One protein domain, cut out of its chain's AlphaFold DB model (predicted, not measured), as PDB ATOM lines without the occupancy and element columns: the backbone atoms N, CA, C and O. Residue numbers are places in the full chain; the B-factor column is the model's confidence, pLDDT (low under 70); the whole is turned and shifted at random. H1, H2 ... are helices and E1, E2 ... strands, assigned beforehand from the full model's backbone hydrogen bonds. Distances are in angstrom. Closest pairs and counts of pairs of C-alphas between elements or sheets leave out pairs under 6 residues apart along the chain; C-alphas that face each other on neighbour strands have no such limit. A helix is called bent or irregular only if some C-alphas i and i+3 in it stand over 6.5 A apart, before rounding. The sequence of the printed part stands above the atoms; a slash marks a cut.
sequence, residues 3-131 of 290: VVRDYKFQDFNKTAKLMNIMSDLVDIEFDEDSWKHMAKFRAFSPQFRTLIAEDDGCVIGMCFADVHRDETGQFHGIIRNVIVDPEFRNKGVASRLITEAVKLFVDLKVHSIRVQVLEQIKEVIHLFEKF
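Overview. This is residues 3 to 131 of the 290 residues of the protein "GNAT family N-acetyltransferase" of Candidatus Lokiarchaeota archaeon (UniProt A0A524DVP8). A strongly twisted sheet of five strands curls round one helix, H3, while H1 and H2 cover part of its opposite face, making three layers, helices on both faces of a sheet. The last helix, H4, is near H3 but not on the sheet. The printed part has 129 residues, with four named helices and five named strands in the order E1 H1 H2 E2 E3 E4 H3 E5 H4. The mixed sheet has the order E1 E2 E3 E4 E5, and the class is mixed, helices and strands. The whole is compact, with a radius of gyration of the C-alphas of 14.4 A, and rounded, spanning 38 by 33 by 31 A.

Arrangement. E2, residues 48 to 55, E3, residues 58 to 69, and E4, residues 75 to 84, form a meander, each strand the antiparallel neighbour of the one before, in two hairpins. N 51 and O 63 are 2.8 A apart, N 66 and O 78 2.9 A. E3 bends by 53 degrees at residue 61. Edge strand E1, residues 3 to 6, is antiparallel to E2, with N 5 and O 52 2.9 A apart. Edge strand E5, residues 112 to 115, is parallel to E4, with N 114 and O 77 2.8 A apart. H3, residues 93 to 107, joins E4 and E5 in a strand-helix-strand unit, parallel neighbour strands with a helix between, whose crossover is right-handed. The closest C-alphas of H3 and E3, of Ala 101 and Ala 65, are 5.8 A apart. H1, residues 9 to 25, is on the opposite face at a height over the sheet of 8.6 A, across the strands at 82 degrees to E3 on the local plane. H2, residues 32 to 44, on the same face as H1, stands up from the sheet at 44 degrees. H1 and H2 touch, their closest C-alphas, of Ala 16 and Glu 32, 6.9 A apart, at a steep tilt of 54 degrees, opposite ways. H4, residues 119 to 129, is close to H3 but not clearly touching, the closest C-alphas, of Leu 127 and Ser 95, being 7.4 A apart. Every O i to N i+4 pair is within hydrogen-bond range in H2 and H3, but 10 of 13 in H1 and 1 of 7 in H4, which has 5 of 8 O i to N i+3 pairs within range.

Along the chain. E1 begins at C-alpha 3 (143.652, 90.812, 144.261). E3 is 33.8 A long, E4 27.2 A, H1 24.6 A, E2 23.1 A and H3 21.5 A. H4 ends at C-alpha 129 (133.249, 70.681, 144.150). H1 and H4 are irregular: C-alphas 10 and 13 are 7.4 A apart, 120 and 123 8.4 A.

Size, cuts and confidence. The C-alphas farthest apart, of Asp 56 and Thr 72, are 43.8 A apart. The printed part has no cut and no long link. Mean pLDDT of the printed part is 93.0, and no printed residue is under 70.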
ATOM      1  N   VAL A   3     142.473  91.351 144.950       95.38
ATOM      2  CA  VAL A   3     143.652  90.812 144.261       95.38
ATOM      3  C   VAL A   3     144.242  89.677 145.094       95.38
ATOM      4  O   VAL A   3     144.313  89.779 146.316       95.38
ATOM      5  N   VAL A   4     144.679  88.596 144.441       97.19
ATOM      6  CA  VAL A   4     145.434  87.519 145.096       97.19
ATOM      7  C   VAL A   4     146.918  87.691 144.791       97.19
ATOM      8  O   VAL A   4     147.293  87.907 143.641       97.19
ATOM      9  N   ARG A   5     147.763  87.618 145.822       95.31
ATOM     10  CA  ARG A   5     149.223  87.746 145.707       95.31
ATOM     11  C   ARG A   5     149.950  86.897 146.744       95.31
ATOM     12  O   ARG A   5     149.337  86.418 147.693       95.31
ATOM     13  N   ASP A   6     151.264  86.772 146.606       94.62
ATOM     14  CA  ASP A   6     152.094  86.165 147.645       94.62
ATOM     15  C   ASP A   6     152.123  86.995 148.933       94.62
ATOM     16  O   ASP A   6     152.095  88.235 148.922       94.62
ATOM     17  N   TYR A   7     152.216  86.270 150.043       94.62
ATOM     18  CA  TYR A   7     152.478  86.803 151.369       94.62
ATOM     19  C   TYR A   7     153.790  87.587 151.421       94.62
ATOM     20  O   TYR A   7     154.824  87.166 150.901       94.62
ATOM     21  N   LYS A   8     153.748  88.710 152.131       92.25
ATOM     22  CA  LYS A   8     154.904  89.517 152.513       92.25
ATOM     23  C   LYS A   8     154.949  89.603 154.032       92.25
ATOM     24  O   LYS A   8     153.912  89.612 154.685       92.25
ATOM     25  N   PHE A   9     156.138  89.764 154.609       87.31
ATOM     26  CA  PHE A   9     156.290  89.816 156.071       87.31
ATOM     27  C   PHE A   9     155.435  90.914 156.741       87.31
ATOM     28  O   PHE A   9     154.947  90.730 157.852       87.31
ATOM     29  N   GLN A  10     155.173  92.025 156.044       90.25
ATOM     30  CA  GLN A  10     154.269  93.089 156.506       90.25
ATOM     31  C   GLN A  10     152.809  92.634 156.726       90.25
ATOM     32  O   GLN A  10     152.081  93.266 157.485       90.25
ATOM     33  N   ASP A  11     152.384  91.526 156.112       93.12
ATOM     34  CA  ASP A  11     151.040  90.963 156.264       93.12
ATOM     35  C   ASP A  11     150.884  90.162 157.573       93.12
ATOM     36  O   ASP A  11     149.795  89.664 157.871       93.12
ATOM     37  N   PHE A  12     151.957  90.009 158.365       93.19
ATOM     38  CA  PHE A  12     151.982  89.184 159.576       93.19
ATOM     39  C   PHE A  12     150.822  89.488 160.530       93.19
ATOM     40  O   PHE A  12     150.042  88.593 160.833       93.19
ATOM     41  N   ASN A  13     150.630  90.752 160.916       92.25
ATOM     42  CA  ASN A  13     149.583  91.124 161.876       92.25
ATOM     43  C   ASN A  13     148.171  90.784 161.377       92.25
ATOM     44  O   ASN A  13     147.287  90.471 162.166       92.25
ATOM     45  N   LYS A  14     147.930  90.866 160.063       93.31
ATOM     46  CA  LYS A  14     146.615  90.557 159.482       93.31
ATOM     47  C   LYS A  14     146.404  89.054 159.333       93.31
ATOM     48  O   LYS A  14     145.334  88.551 159.645       93.31
ATOM     49  N   THR A  15     147.434  88.333 158.911       94.62
ATOM     50  CA  THR A  15     147.392  86.868 158.810       94.62
ATOM     51  C   THR A  15     147.329  86.191 160.179       94.62
ATOM     52  O   THR A  15     146.633  85.194 160.305       94.62
ATOM     53  N   ALA A  16     147.938  86.769 161.220       94.75
ATOM     54  CA  ALA A  16     147.787  86.317 162.604       94.75
ATOM     55  C   ALA A  16     146.321  86.370 163.065       94.75
ATOM     56  O   ALA A  16     145.831  85.414 163.651       94.75
ATOM     57  N   LYS A  17     145.573  87.426 162.705       94.75
ATOM     58  CA  LYS A  17     144.122  87.494 162.975       94.75
ATOM     59  C   LYS A  17     143.345  86.383 162.271       94.75
ATOM     60  O   LYS A  17     142.473  85.771 162.877       94.75
ATOM     61  N   LEU A  18     143.667  86.106 161.004       96.06
ATOM     62  CA  LEU A  18     143.053  84.998 160.263       96.06
ATOM     63  C   LEU A  18     143.399  83.640 160.893       96.06
ATOM     64  O   LEU A  18     142.529  82.780 160.991       96.06
ATOM     65  N   MET A  19     144.638  83.451 161.357       95.44
ATOM     66  CA  MET A  19     145.027  82.245 162.092       95.44
ATOM     67  C   MET A  19     144.259  82.111 163.408       95.44
ATOM     68  O   MET A  19     143.783  81.019 163.689       95.44
ATOM     69  N   ASN A  20     144.057  83.200 164.156       93.75
ATOM     70  CA  ASN A  20     143.259  83.174 165.382       93.75
ATOM     71  C   ASN A  20     141.815  82.722 165.118       93.75
ATOM     72  O   ASN A  20     141.301  81.876 165.832       93.75
ATOM     73  N   ILE A  21     141.188  83.206 164.038       92.81
ATOM     74  CA  ILE A  21     139.843  82.757 163.629       92.81
ATOM     75  C   ILE A  21     139.809  81.241 163.372       92.81
ATOM     76  O   ILE A  21     138.814  80.581 163.662       92.81
ATOM     77  N   MET A  22     140.875  80.683 162.790       90.94
ATOM     78  CA  MET A  22     140.981  79.239 162.574       90.94
ATOM     79  C   MET A  22     141.210  78.488 163.889       90.94
ATOM     80  O   MET A  22     140.580  77.457 164.087       90.94
ATOM     81  N   SER A  23     142.074  78.999 164.767       90.88
ATOM     82  CA  SER A  23     142.324  78.470 166.113       90.88
ATOM     83  C   SER A  23     141.033  78.361 166.929       90.88
ATOM     84  O   SER A  23     140.739  77.288 167.450       90.88
ATOM     85  N   ASP A  24     140.201  79.406 166.911       89.62
ATOM     86  CA  ASP A  24     138.885  79.410 167.563       89.62
ATOM     87  C   ASP A  24     137.943  78.341 166.971       89.62
ATOM     88  O   ASP A  24     137.176  77.708 167.691       89.62
ATOM     89  N   LEU A  25     138.000  78.104 165.652       86.88
ATOM     90  CA  LEU A  25     137.179  77.087 164.975       86.88
ATOM     91  C   LEU A  25     137.568  75.651 165.362       86.88
ATOM     92  O   LEU A  25     136.715  74.763 165.315       86.88
ATOM     93  N   VAL A  26     138.842  75.413 165.677       84.38
ATOM     94  CA  VAL A  26     139.365  74.085 166.036       84.38
ATOM     95  C   VAL A  26     139.552  73.895 167.542       84.38
ATOM     96  O   VAL A  26     140.053  72.850 167.939       84.38
ATOM     97  N   ASP A  27     139.128  74.868 168.354       83.31
ATOM     98  CA  ASP A  27     139.245  74.871 169.820       83.31
ATOM     99  C   ASP A  27     140.693  74.660 170.310       83.31
ATOM    100  O   ASP A  27     140.973  73.883 171.220       83.31
ATOM    101  N   ILE A  28     141.644  75.338 169.655       84.44
ATOM    102  CA  ILE A  28     143.070  75.329 170.014       84.44
ATOM    103  C   ILE A  28     143.508  76.762 170.299       84.44
ATOM    104  O   ILE A  28     143.224  77.664 169.514       84.44
ATOM    105  N   GLU A  29     144.257  76.977 171.382       87.38
ATOM    106  CA  GLU A  29     144.828  78.287 171.706       87.38
ATOM    107  C   GLU A  29     145.783  78.767 170.596       87.38
ATOM    108  O   GLU A  29     146.659  78.032 170.131       87.38
ATOM    109  N   PHE A  30     145.611  80.012 170.142       91.94
ATOM    110  CA  PHE A  30     146.474  80.591 169.120       91.94
ATOM    111  C   PHE A  30     147.831  81.006 169.706       91.94
ATOM    112  O   PHE A  30     147.931  81.976 170.453       91.94
ATOM    113  N   ASP A  31     148.890  80.310 169.296       91.56
ATOM    114  CA  ASP A  31     150.274  80.678 169.599       91.56
ATOM    115  C   ASP A  31     150.867  81.561 168.481       91.56
ATOM    116  O   ASP A  31     151.255  81.093 167.401       91.56
ATOM    117  N   GLU A  32     150.947  82.866 168.756       93.06
ATOM    118  CA  GLU A  32     151.483  83.869 167.831       93.06
ATOM    119  C   GLU A  32     152.971  83.653 167.512       93.06
ATOM    120  O   GLU A  32     153.397  83.861 166.368       93.06
ATOM    121  N   ASP A  33     153.772  83.201 168.481       92.06
ATOM    122  CA  ASP A  33     155.195  82.947 168.269       92.06
ATOM    123  C   ASP A  33     155.386  81.737 167.355       92.06
ATOM    124  O   ASP A  33     156.168  81.804 166.396       92.06
ATOM    125  N   SER A  34     154.627  80.662 167.564       90.50
ATOM    126  CA  SER A  34     154.601  79.522 166.641       90.50
ATOM    127  C   SER A  34     154.194  79.947 165.227       90.50
ATOM    128  O   SER A  34     154.855  79.575 164.247       90.50
ATOM    129  N   TRP A  35     153.169  80.799 165.094       93.75
ATOM    130  CA  TRP A  35     152.778  81.347 163.794       93.75
ATOM    131  C   TRP A  35     153.897  82.166 163.142       93.75
ATOM    132  O   TRP A  35     154.185  81.994 161.957       93.75
ATOM    133  N   LYS A  36     154.591  83.017 163.900       92.62
ATOM    134  CA  LYS A  36     155.709  83.834 163.407       92.62
ATOM    135  C   LYS A  36     156.855  82.995 162.856       92.62
ATOM    136  O   LYS A  36     157.413  83.339 161.809       92.62
ATOM    137  N   HIS A  37     157.202  81.897 163.524       91.38
ATOM    138  CA  HIS A  37     158.205  80.954 163.028       91.38
ATOM    139  C   HIS A  37     157.733  80.266 161.741       91.38
ATOM    140  O   HIS A  37     158.474  80.238 160.755       91.38
ATOM    141  N   MET A  38     156.481  79.800 161.711       91.38
ATOM    142  CA  MET A  38     155.875  79.163 160.538       91.38
ATOM    143  C   MET A  38     155.828  80.108 159.327       91.38
ATOM    144  O   MET A  38     156.236  79.732 158.231       91.38
ATOM    145  N   ALA A  39     155.384  81.353 159.513       91.81
ATOM    146  CA  ALA A  39     155.276  82.352 158.452       91.81
ATOM    147  C   ALA A  39     156.639  82.658 157.813       91.81
ATOM    148  O   ALA A  39     156.753  82.702 156.587       91.81
ATOM    149  N   LYS A  40     157.692  82.798 158.633       90.19
ATOM    150  CA  LYS A  40     159.070  82.944 158.143       90.19
ATOM    151  C   LYS A  40     159.510  81.712 157.358       90.19
ATOM    152  O   LYS A  40     159.960  81.850 156.227       90.19
ATOM    153  N   PHE A  41     159.355  80.519 157.930       90.62
ATOM    154  CA  PHE A  41     159.765  79.270 157.285       90.62
ATOM    155  C   PHE A  41     159.109  79.085 155.910       90.62
ATOM    156  O   PHE A  41     159.794  78.766 154.937       90.62
ATOM    157  N   ARG A  42     157.803  79.361 155.813       92.19
ATOM    158  CA  ARG A  42     157.055  79.321 154.550       92.19
ATOM    159  C   ARG A  42     157.588  80.343 153.545       92.19
ATOM    160  O   ARG A  42     157.819  79.985 152.401       92.19
ATOM    161  N   ALA A  43     157.873  81.577 153.969       87.94
ATOM    162  CA  ALA A  43     158.408  82.615 153.082       87.94
ATOM    163  C   ALA A  43     159.791  82.279 152.482       87.94
ATOM    164  O   ALA A  43     160.105  82.746 151.389       87.94
ATOM    165  N   PHE A  44     160.610  81.473 153.169       86.62
ATOM    166  CA  PHE A  44     161.932  81.051 152.681       86.62
ATOM    167  C   PHE A  44     161.922  79.741 151.880       86.62
ATOM    168  O   PHE A  44     162.932  79.402 151.266       86.62
ATOM    169  N   SER A  45     160.813  78.999 151.881       86.31
ATOM    170  CA  SER A  45     160.754  77.646 151.328       86.31
ATOM    171  C   SER A  45     159.942  77.618 150.030       86.31
ATOM    172  O   SER A  45     158.721  77.734 150.089       86.31
ATOM    173  N   PRO A  46     160.560  77.391 148.854       83.00
ATOM    174  CA  PRO A  46     159.862  77.446 147.562       83.00
ATOM    175  C   PRO A  46     158.655  76.502 147.440       83.00
ATOM    176  O   PRO A  46     157.718  76.785 146.698       83.00
ATOM    177  N   GLN A  47     158.674  75.388 148.178       87.50
ATOM    178  CA  GLN A  47     157.604  74.386 148.219       87.50
ATOM    179  C   GLN A  47     156.372  74.800 149.041       87.50
ATOM    180  O   GLN A  47     155.343  74.135 148.959       87.50
ATOM    181  N   PHE A  48     156.464  75.870 149.835       93.00
ATOM    182  CA  PHE A  48     155.390  76.350 150.698       93.00
ATOM    183  C   PHE A  48     154.997  77.763 150.284       93.00
ATOM    184  O   PHE A  48     155.729  78.719 150.520       93.00
ATOM    185  N   ARG A  49     153.821  77.922 149.676       94.00
ATOM    186  CA  ARG A  49     153.331  79.236 149.245       94.00
ATOM    187  C   ARG A  49     152.167  79.670 150.114       94.00
ATOM    188  O   ARG A  49     151.265  78.890 150.415       94.00
ATOM    189  N   THR A  50     152.191  80.921 150.549       96.81
ATOM    190  CA  THR A  50     151.069  81.540 151.260       96.81
ATOM    191  C   THR A  50     150.479  82.597 150.341       96.81
ATOM    192  O   THR A  50     151.119  83.615 150.082       96.81
ATOM    193  N   LEU A  51     149.275  82.336 149.840       97.44
ATOM    194  CA  LEU A  51     148.514  83.262 149.011       97.44
ATOM    195  C   LEU A  51     147.629  84.125 149.903       97.44
ATOM    196  O   LEU A  51     147.002  83.625 150.835       97.44
ATOM    197  N   ILE A  52     147.567  85.411 149.592       97.94
ATOM    198  CA  ILE A  52     146.825  86.429 150.321       97.94
ATOM    199  C   ILE A  52     145.816  87.069 149.381       97.94
ATOM    200  O   ILE A  52     146.178  87.490 148.284       97.94
ATOM    201  N   ALA A  53     144.567  87.165 149.828       98.00
ATOM    202  CA  ALA A  53     143.551  87.984 149.194       98.00
ATOM    203  C   ALA A  53     143.569  89.371 149.842       98.00
ATOM    204  O   ALA A  53     143.341  89.506 151.046       98.00
ATOM    205  N   GLU A  54     143.839  90.388 149.036       96.38
ATOM    206  CA  GLU A  54     143.891  91.786 149.444       96.38
ATOM    207  C   GLU A  54     142.755  92.565 148.781       96.38
ATOM    208  O   GLU A  54     142.538  92.434 147.577       96.38
ATOM    209  N   ASP A  55     142.043  93.383 149.549       93.88
ATOM    210  CA  ASP A  55     141.118  94.390 149.032       93.88
ATOM    211  C   ASP A  55     141.404  95.724 149.728       93.88
ATOM    212  O   ASP A  55     141.473  95.792 150.954       93.88
ATOM    213  N   ASP A  56     141.640  96.761 148.925       89.00
ATOM    214  CA  ASP A  56     141.974  98.122 149.372       89.00
ATOM    215  C   ASP A  56     143.125  98.188 150.402       89.00
ATOM    216  O   ASP A  56     143.024  98.798 151.466       89.00
ATOM    217  N   GLY A  57     144.226  97.476 150.128       85.12
ATOM    218  CA  GLY A  57     145.387  97.416 151.024       85.12
ATOM    219  C   GLY A  57     145.185  96.560 152.281       85.12
ATOM    220  O   GLY A  57     146.116  96.403 153.074       85.12
ATOM    221  N   CYS A  58     143.995  95.985 152.481       90.44
ATOM    222  CA  CYS A  58     143.686  95.135 153.620       90.44
ATOM    223  C   CYS A  58     143.698  93.657 153.222       90.44
ATOM    224  O   CYS A  58     143.058  93.245 152.257       90.44
ATOM    225  N   VAL A  59     144.396  92.834 154.002       96.56
ATOM    226  CA  VAL A  59     144.343  91.376 153.873       96.56
ATOM    227  C   VAL A  59     143.017  90.868 154.435       96.56
ATOM    228  O   VAL A  59     142.759  91.019 155.628       96.56
ATOM    229  N   ILE A  60     142.205  90.261 153.570       97.19
ATOM    230  CA  ILE A  60     140.839  89.790 153.864       97.19
ATOM    231  C   ILE A  60     140.691  88.266 153.761       97.19
ATOM    232  O   ILE A  60     139.635  87.704 154.052       97.19
ATOM    233  N   GLY A  61     141.744  87.571 153.335       97.69
ATOM    234  CA  GLY A  61     141.790  86.117 153.323       97.69
ATOM    235  C   GLY A  61     143.181  85.587 153.006       97.69
ATOM    236  O   GLY A  61     144.041  86.318 152.512       97.69
ATOM    237  N   MET A  62     143.398  84.309 153.283       97.94
ATOM    238  CA  MET A  62     144.638  83.614 152.965       97.94
ATOM    239  C   MET A  62     144.405  82.141 152.637       97.94
ATOM    240  O   MET A  62     143.377  81.568 152.992       97.94
ATOM    241  N   CYS A  63     145.367  81.538 151.947       97.56
ATOM    242  CA  CYS A  63     145.385  80.126 151.588       97.56
ATOM    243  C   CYS A  63     146.828  79.619 151.583       97.56
ATOM    244  O   CYS A  63     147.729  80.289 151.072       97.56
ATOM    245  N   PHE A  64     147.054  78.416 152.100       97.38
ATOM    246  CA  PHE A  64     148.323  77.710 151.951       97.38
ATOM    247  C   PHE A  64     148.257  76.816 150.718       97.38
ATOM    248  O   PHE A  64     147.334  76.017 150.582       97.38
ATOM    249  N   ALA A  65     149.229  76.964 149.825       96.81
ATOM    250  CA  ALA A  65     149.388  76.162 148.623       96.81
ATOM    251  C   ALA A  65     150.772  75.502 148.668       96.81
ATOM    252  O   ALA A  65     151.792  76.134 148.396       96.81
ATOM    253  N   ASP A  66     150.803  74.234 149.064       95.94
ATOM    254  CA  ASP A  66     152.037  73.506 149.340       95.94
ATOM    255  C   ASP A  66     152.268  72.397 148.318       95.94
ATOM    256  O   ASP A  66     151.335  71.691 147.949       95.94
ATOM    257  N   VAL A  67     153.513  72.191 147.897       94.56
ATOM    258  CA  VAL A  67     153.895  71.079 147.019       94.56
ATOM    259  C   VAL A  67     154.621  70.018 147.832       94.56
ATOM    260  O   VAL A  67     155.605  70.306 148.509       94.56
ATOM    261  N   HIS A  68     154.144  68.780 147.745       92.31
ATOM    262  CA  HIS A  68     154.737  67.620 148.406       92.31
ATOM    263  C   HIS A  68     155.164  66.586 147.375       92.31
ATOM    264  O   HIS A  68     154.562  66.485 146.308       92.31
ATOM    265  N   ARG A  69     156.192  65.807 147.708       89.44
ATOM    266  CA  ARG A  69     156.634  64.656 146.921       89.44
ATOM    267  C   ARG A  69     156.289  63.386 147.685       89.44
ATOM    268  O   ARG A  69     156.606  63.308 148.869       89.44
ATOM    269  N   ASP A  70     155.624  62.442 147.034       84.75
ATOM    270  CA  ASP A  70     155.267  61.165 147.653       84.75
ATOM    271  C   ASP A  70     156.380  60.108 147.520       84.75
ATOM    272  O   ASP A  70     157.420  60.341 146.895       84.75
ATOM    273  N   GLU A  71     156.144  58.929 148.107       86.62
ATOM    274  CA  GLU A  71     157.043  57.763 148.091       86.62
ATOM    275  C   GLU A  71     157.405  57.318 146.658       86.62
ATOM    276  O   GLU A  71     158.485  56.783 146.409       86.62
ATOM    277  N   THR A  72     156.491  57.533 145.703       88.25
ATOM    278  CA  THR A  72     156.660  57.170 144.286       88.25
ATOM    279  C   THR A  72     157.469  58.213 143.514       88.25
ATOM    280  O   THR A  72     157.847  58.007 142.360       88.25
ATOM    281  N   GLY A  73     157.766  59.340 144.163       86.00
ATOM    282  CA  GLY A  73     158.483  60.466 143.601       86.00
ATOM    283  C   GLY A  73     157.600  61.461 142.851       86.00
ATOM    284  O   GLY A  73     158.165  62.395 142.275       86.00
ATOM    285  N   GLN A  74     156.273  61.294 142.861       89.38
ATOM    286  CA  GLN A  74     155.319  62.195 142.217       89.38
ATOM    287  C   GLN A  74     155.050  63.432 143.075       89.38
ATOM    288  O   GLN A  74     155.023  63.372 144.304       89.38
ATOM    289  N   PHE A  75     154.837  64.573 142.417       91.81
ATOM    290  CA  PHE A  75     154.475  65.818 143.091       91.81
ATOM    291  C   PHE A  75     152.959  65.947 143.239       91.81
ATOM    292  O   PHE A  75     152.224  65.744 142.275       91.81
ATOM    293  N   HIS A  76     152.497  66.370 144.412       93.81
ATOM    294  CA  HIS A  76     151.099  66.694 144.691       93.81
ATOM    295  C   HIS A  76     150.980  68.093 145.290       93.81
ATOM    296  O   HIS A  76     151.756  68.469 146.170       93.81
ATOM    297  N   GLY A  77     149.984  68.846 144.830       96.19
ATOM    298  CA  GLY A  77     149.575  70.097 145.456       96.19
ATOM    299  C   GLY A  77     148.679  69.829 146.661       96.19
ATOM    300  O   GLY A  77     147.834  68.936 146.625       96.19
ATOM    301  N   ILE A  78     148.836  70.601 147.727       96.44
ATOM    302  CA  ILE A  78     147.963  70.567 148.897       96.44
ATOM    303  C   ILE A  78     147.485  71.988 149.174       96.44
ATOM    304  O   ILE A  78     148.291  72.878 149.446       96.44
ATOM    305  N   ILE A  79     146.170  72.189 149.116       96.94
ATOM    306  CA  ILE A  79     145.529  73.426 149.560       96.94
ATOM    307  C   ILE A  79     145.116  73.232 151.020       96.94
ATOM    308  O   ILE A  79     144.347  72.323 151.341       96.94
ATOM    309  N   ARG A  80     145.640  74.079 151.908       94.31
ATOM    310  CA  ARG A  80     145.337  74.078 153.346       94.31
ATOM    311  C   ARG A  80     144.942  75.474 153.808       94.31
ATOM    312  O   ARG A  80     145.283  76.463 153.165       94.31
ATOM    313  N   ASN A  81     144.248  75.543 154.940       93.19
ATOM    314  CA  ASN A  81     143.965  76.782 155.670       93.19
ATOM    315  C   ASN A  81     143.423  77.905 154.767       93.19
ATOM    316  O   ASN A  81     143.939  79.022 154.769       93.19
ATOM    317  N   VAL A  82     142.393  77.595 153.968       96.25
ATOM    318  CA  VAL A  82     141.646  78.612 153.214       96.25
ATOM    319  C   VAL A  82     140.772  79.371 154.202       96.25
ATOM    320  O   VAL A  82     139.709  78.901 154.598       96.25
ATOM    321  N   ILE A  83     141.240  80.541 154.621       96.00
ATOM    322  CA  ILE A  83     140.589  81.347 155.650       96.00
ATOM    323  C   ILE A  83     140.180  82.673 155.026       96.00
ATOM    324  O   ILE A  83     140.982  83.349 154.385       96.00
ATOM    325  N   VAL A  84     138.922  83.052 155.222       96.62
ATOM    326  CA  VAL A  84     138.385  84.352 154.813       96.62
ATOM    327  C   VAL A  84     137.830  85.036 156.047       96.62
ATOM    328  O   VAL A  84     137.084  84.420 156.822       96.62
ATOM    329  N   ASP A  85     138.197  86.306 156.200       95.44
ATOM    330  CA  ASP A  85     137.670  87.175 157.242       95.44
ATOM    331  C   ASP A  85     136.126  87.116 157.236       95.44
ATOM    332  O   ASP A  85     135.526  87.205 156.155       95.44
ATOM    333  N   PRO A  86     135.464  86.913 158.394       94.50
ATOM    334  CA  PRO A  86     134.010  86.818 158.492       94.50
ATOM    335  C   PRO A  86     133.241  87.902 157.728       94.50
ATOM    336  O   PRO A  86     132.247  87.578 157.075       94.50
ATOM    337  N   GLU A  87     133.723  89.148 157.722       94.31
ATOM    338  CA  GLU A  87     133.066  90.281 157.050       94.31
ATOM    339  C   GLU A  87     133.145  90.205 155.513       94.31
ATOM    340  O   GLU A  87     132.413  90.889 154.783       94.31
ATOM    341  N   PHE A  88     134.027  89.350 154.990       95.00
ATOM    342  CA  PHE A  88     134.315  89.193 153.566       95.00
ATOM    343  C   PHE A  88     133.897  87.824 153.004       95.00
ATOM    344  O   PHE A  88     134.120  87.530 151.824       95.00
ATOM    345  N   ARG A  89     133.232  86.989 153.813       93.19
ATOM    346  CA  ARG A  89     132.664  85.703 153.374       93.19
ATOM    347  C   ARG A  89     131.534  85.906 152.362       93.19
ATOM    348  O   ARG A  89     130.935  86.971 152.268       93.19
ATOM    349  N   ASN A  90     131.264  84.875 151.558       92.06
ATOM    350  CA  ASN A  90     130.250  84.875 150.488       92.06
ATOM    351  C   ASN A  90     130.443  85.936 149.380       92.06
ATOM    352  O   ASN A  90     129.583  86.084 148.518       92.06
ATOM    353  N   LYS A  91     131.598  86.617 149.334       94.50
ATOM    354  CA  LYS A  91     131.977  87.581 148.279       94.50
ATOM    355  C   LYS A  91     132.923  86.989 147.219       94.50
ATOM    356  O   LYS A  91     133.571  87.715 146.472       94.50
ATOM    357  N   GLY A  92     133.058  85.660 147.177       94.94
ATOM    358  CA  GLY A  92     133.932  84.951 146.229       94.94
ATOM    359  C   GLY A  92     135.435  85.003 146.547       94.94
ATOM    360  O   GLY A  92     136.235  84.560 145.728       94.94
ATOM    361  N   VAL A  93     135.837  85.507 147.720       97.19
ATOM    362  CA  VAL A  93     137.252  85.616 148.134       97.19
ATOM    363  C   VAL A  93     137.937  84.245 148.171       97.19
ATOM    364  O   VAL A  93     138.985  84.066 147.555       97.19
ATOM    365  N   ALA A  94     137.310  83.252 148.812       96.44
ATOM    366  CA  ALA A  94     137.838  81.887 148.869       96.44
ATOM    367  C   ALA A  94     137.970  81.266 147.470       96.44
ATOM    368  O   ALA A  94     138.985  80.650 147.164       96.44
ATOM    369  N   SER A  95     136.985  81.489 146.591       96.75
ATOM    370  CA  SER A  95     137.046  81.022 145.204       96.75
ATOM    371  C   SER A  95     138.247  81.606 144.463       96.75
ATOM    372  O   SER A  95     138.936  80.866 143.777       96.75
ATOM    373  N   ARG A  96     138.551  82.899 144.638       97.06
ATOM    374  CA  ARG A  96     139.735  83.525 144.021       97.06
ATOM    375  C   ARG A  96     141.043  82.924 144.538       97.06
ATOM    376  O   ARG A  96     141.934  82.659 143.738       97.06
ATOM    377  N   LEU A  97     141.141  82.685 145.848       98.00
ATOM    378  CA  LEU A  97     142.305  82.033 146.460       98.00
ATOM    379  C   LEU A  97     142.518  80.616 145.910       98.00
ATOM    380  O   LEU A  97     143.635  80.273 145.533       98.00
ATOM    381  N   ILE A  98     141.449  79.817 145.822       97.56
ATOM    382  CA  ILE A  98     141.504  78.447 145.294       97.56
ATOM    383  C   ILE A  98     141.870  78.455 143.806       97.56
ATOM    384  O   ILE A  98     142.735  77.681 143.408       97.56
ATOM    385  N   THR A  99     141.287  79.348 142.997       97.25
ATOM    386  CA  THR A  99     141.646  79.492 141.576       97.25
ATOM    387  C   THR A  99     143.142  79.732 141.401       97.25
ATOM    388  O   THR A  99     143.778  79.061 140.589       97.25
ATOM    389  N   GLU A 100     143.717  80.665 142.164       97.38
ATOM    390  CA  GLU A 100     145.140  80.989 142.042       97.38
ATOM    391  C   GLU A 100     146.030  79.842 142.546       97.38
ATOM    392  O   GLU A 100     147.047  79.537 141.925       97.38
ATOM    393  N   ALA A 101     145.622  79.137 143.607       97.06
ATOM    394  CA  ALA A 101     146.323  77.942 144.078       97.06
ATOM    395  C   ALA A 101     146.309  76.811 143.032       97.06
ATOM    396  O   ALA A 101     147.346  76.213 142.755       97.06
ATOM    397  N   VAL A 102     145.155  76.536 142.413       96.69
ATOM    398  CA  VAL A 102     145.024  75.528 141.348       96.69
ATOM    399  C   VAL A 102     145.891  75.896 140.149       96.69
ATOM    400  O   VAL A 102     146.627  75.047 139.651       96.69
ATOM    401  N   LYS A 103     145.865  77.162 139.721       96.00
ATOM    402  CA  LYS A 103     146.707  77.655 138.627       96.00
ATOM    403  C   LYS A 103     148.193  77.448 138.923       96.00
ATOM    404  O   LYS A 103     148.901  76.881 138.095       96.00
ATOM    405  N   LEU A 104     148.639  77.817 140.125       94.50
ATOM    406  CA  LEU A 104     150.012  77.595 140.578       94.50
ATOM    407  C   LEU A 104     150.415  76.118 140.480       94.50
ATOM    408  O   LEU A 104     151.505  75.800 140.010       94.50
ATOM    409  N   PHE A 105     149.541  75.200 140.887       95.62
ATOM    410  CA  PHE A 105     149.817  73.766 140.818       95.62
ATOM    411  C   PHE A 105     149.837  73.209 139.390       95.62
ATOM    412  O   PHE A 105     150.656  72.337 139.094       95.62
ATOM    413  N   VAL A 106     148.982  73.726 138.503       93.50
ATOM    414  CA  VAL A 106     148.994  73.394 137.070       93.50
ATOM    415  C   VAL A 106     150.305  73.845 136.426       93.50
ATOM    416  O   VAL A 106     150.944  73.052 135.732       93.50
ATOM    417  N   ASP A 107     150.755  75.067 136.717       94.00
ATOM    418  CA  ASP A 107     152.022  75.608 136.205       94.00
ATOM    419  C   ASP A 107     153.229  74.787 136.696       94.00
ATOM    420  O   ASP A 107     154.183  74.550 135.950       94.00
ATOM    421  N   LEU A 108     153.159  74.278 137.932       91.62
ATOM    422  CA  LEU A 108     154.159  73.383 138.525       91.62
ATOM    423  C   LEU A 108     154.026  71.914 138.088       91.62
ATOM    424  O   LEU A 108     154.854  71.093 138.482       91.62
ATOM    425  N   LYS A 109     153.025  71.575 137.263       92.06
ATOM    426  CA  LYS A 109     152.780  70.225 136.727       92.06
ATOM    427  C   LYS A 109     152.683  69.143 137.810       92.06
ATOM    428  O   LYS A 109     153.211  68.041 137.643       92.06
ATOM    429  N   VAL A 110     152.016  69.445 138.926       94.31
ATOM    430  CA  VAL A 110     151.740  68.424 139.952       94.31
ATOM    431  C   VAL A 110     150.779  67.363 139.403       94.31
ATOM    432  O   VAL A 110     149.925  67.653 138.568       94.31
ATOM    433  N   HIS A 111     150.896  66.127 139.883       93.06
ATOM    434  CA  HIS A 111     150.072  65.003 139.439       93.06
ATOM    435  C   HIS A 111     148.621  65.100 139.933       93.06
ATOM    436  O   HIS A 111     147.690  64.744 139.215       93.06
ATOM    437  N   SER A 112     148.412  65.586 141.159       93.88
ATOM    438  CA  SER A 112     147.074  65.860 141.692       93.88
ATOM    439  C   SER A 112     147.096  66.932 142.777       93.88
ATOM    440  O   SER A 112     148.150  67.230 143.342       93.88
ATOM    441  N   ILE A 113     145.929  67.513 143.064       96.06
ATOM    442  CA  ILE A 113     145.735  68.529 144.105       96.06
ATOM    443  C   ILE A 113     144.806  67.952 145.172       96.06
ATOM    444  O   ILE A 113     143.781  67.353 144.850       96.06
ATOM    445  N   ARG A 114     145.164  68.116 146.446       95.38
ATOM    446  CA  ARG A 114     144.421  67.589 147.596       95.38
ATOM    447  C   ARG A 114     143.993  68.720 148.525       95.38
ATOM    448  O   ARG A 114     144.713  69.703 148.697       95.38
ATOM    449  N   VAL A 115     142.835  68.544 149.145       95.12
ATOM    450  CA  VAL A 115     142.297  69.393 150.215       95.12
ATOM    451  C   VAL A 115     141.885  68.497 151.372       95.12
ATOM    452  O   VAL A 115     141.498  67.347 151.160       95.12
ATOM    453  N   GLN A 116     141.960  69.023 152.587       92.62
ATOM    454  CA  GLN A 116     141.397  68.388 153.772       92.62
ATOM    455  C   GLN A 116     140.368  69.339 154.371       92.62
ATOM    456  O   GLN A 116     140.622  70.536 154.497       92.62
ATOM    457  N   VAL A 117     139.201  68.797 154.700       92.25
ATOM    458  CA  VAL A 117     138.092  69.531 155.307       92.25
ATOM    459  C   VAL A 117     137.754  68.827 156.613       92.25
ATOM    460  O   VAL A 117     137.624  67.605 156.628       92.25
ATOM    461  N   LEU A 118     137.647  69.590 157.700       90.44
ATOM    462  CA  LEU A 118     137.244  69.047 158.996       90.44
ATOM    463  C   LEU A 118     135.768  68.640 158.941       90.44
ATOM    464  O   LEU A 118     134.949  69.367 158.377       90.44
ATOM    465  N   GLU A 119     135.418  67.520 159.574       89.38
ATOM    466  CA  GLU A 119     134.040  66.999 159.584       89.38
ATOM    467  C   GLU A 119     133.030  68.034 160.112       89.38
ATOM    468  O   GLU A 119     131.918  68.135 159.594       89.38
ATOM    469  N   GLN A 120     133.435  68.859 161.085       89.38
ATOM    470  CA  GLN A 120     132.595  69.907 161.680       89.38
ATOM    471  C   GLN A 120     132.212  71.050 160.725       89.38
ATOM    472  O   GLN A 120     131.285  71.787 161.039       89.38
ATOM    473  N   ILE A 121     132.911  71.195 159.593       89.94
ATOM    474  CA  ILE A 121     132.632  72.207 158.559       89.94
ATOM    475  C   ILE A 121     132.399  71.575 157.183       89.94
ATOM    476  O   ILE A 121     132.668  72.188 156.149       89.94
ATOM    477  N   LYS A 122     131.948  70.318 157.128       91.38
ATOM    478  CA  LYS A 122     131.786  69.572 155.869       91.38
ATOM    479  C   LYS A 122     130.905  70.265 154.826       91.38
ATOM    480  O   LYS A 122     131.032  69.978 153.640       91.38
ATOM    481  N   GLU A 123     130.055  71.208 155.222       88.81
ATOM    482  CA  GLU A 123     129.272  72.042 154.311       88.81
ATOM    483  C   GLU A 123     130.138  72.853 153.332       88.81
ATOM    484  O   GLU A 123     129.682  73.177 152.232       88.81
ATOM    485  N   VAL A 124     131.408  73.134 153.669       91.19
ATOM    486  CA  VAL A 124     132.329  73.839 152.761       91.19
ATOM    487  C   VAL A 124     132.811  72.964 151.602       91.19
ATOM    488  O   VAL A 124     133.396  73.495 150.659       91.19
ATOM    489  N   ILE A 125     132.547  71.650 151.608       93.75
ATOM    490  CA  ILE A 125     132.917  70.746 150.503       93.75
ATOM    491  C   ILE A 125     132.331  71.234 149.170       93.75
ATOM    492  O   ILE A 125     133.040  71.234 148.163       93.75
ATOM    493  N   HIS A 126     131.110  71.782 149.169       93.12
ATOM    494  CA  HIS A 126     130.476  72.349 147.971       93.12
ATOM    495  C   HIS A 126     131.264  73.501 147.327       93.12
ATOM    496  O   HIS A 126     131.089  73.790 146.142       93.12
ATOM    497  N   LEU A 127     132.127  74.197 148.077       93.75
ATOM    498  CA  LEU A 127     133.035  75.188 147.499       93.75
ATOM    499  C   LEU A 127     134.094  74.512 146.625       93.75
ATOM    500  O   LEU A 127     134.379  75.016 145.543       93.75
ATOM    501  N   PHE A 128     134.658  73.396 147.086       95.56
ATOM    502  CA  PHE A 128     135.704  72.657 146.382       95.56
ATOM    503  C   PHE A 128     135.153  71.859 145.196       95.56
ATOM    504  O   PHE A 128     135.817  71.778 144.167       95.56
ATOM    505  N   GLU A 129     133.919  71.356 145.275       94.31
ATOM    506  CA  GLU A 129     133.249  70.681 144.150       94.31
ATOM    507  C   GLU A 129     133.133  71.575 142.901       94.31
ATOM    508  O   GLU A 129     133.211  71.081 141.780       94.31
ATOM    509  N   LYS A 130     133.039  72.906 143.068       94.44
ATOM    510  CA  LYS A 130     133.058  73.882 141.953       94.44
ATOM    511  C   LYS A 130     134.384  73.918 141.188       94.44
ATOM    512  O   LYS A 130     134.438  74.499 140.109       94.44
ATOM    513  N   PHE A 131     135.438  73.351 141.768       95.44
ATOM    514  CA  PHE A 131     136.778  73.233 141.198       95.44
ATOM    515  C   PHE A 131     137.123  71.768 140.892       95.44
ATOM    516  O   PHE A 131     138.292  71.391 140.932       95.44
TER     517      PHE A 131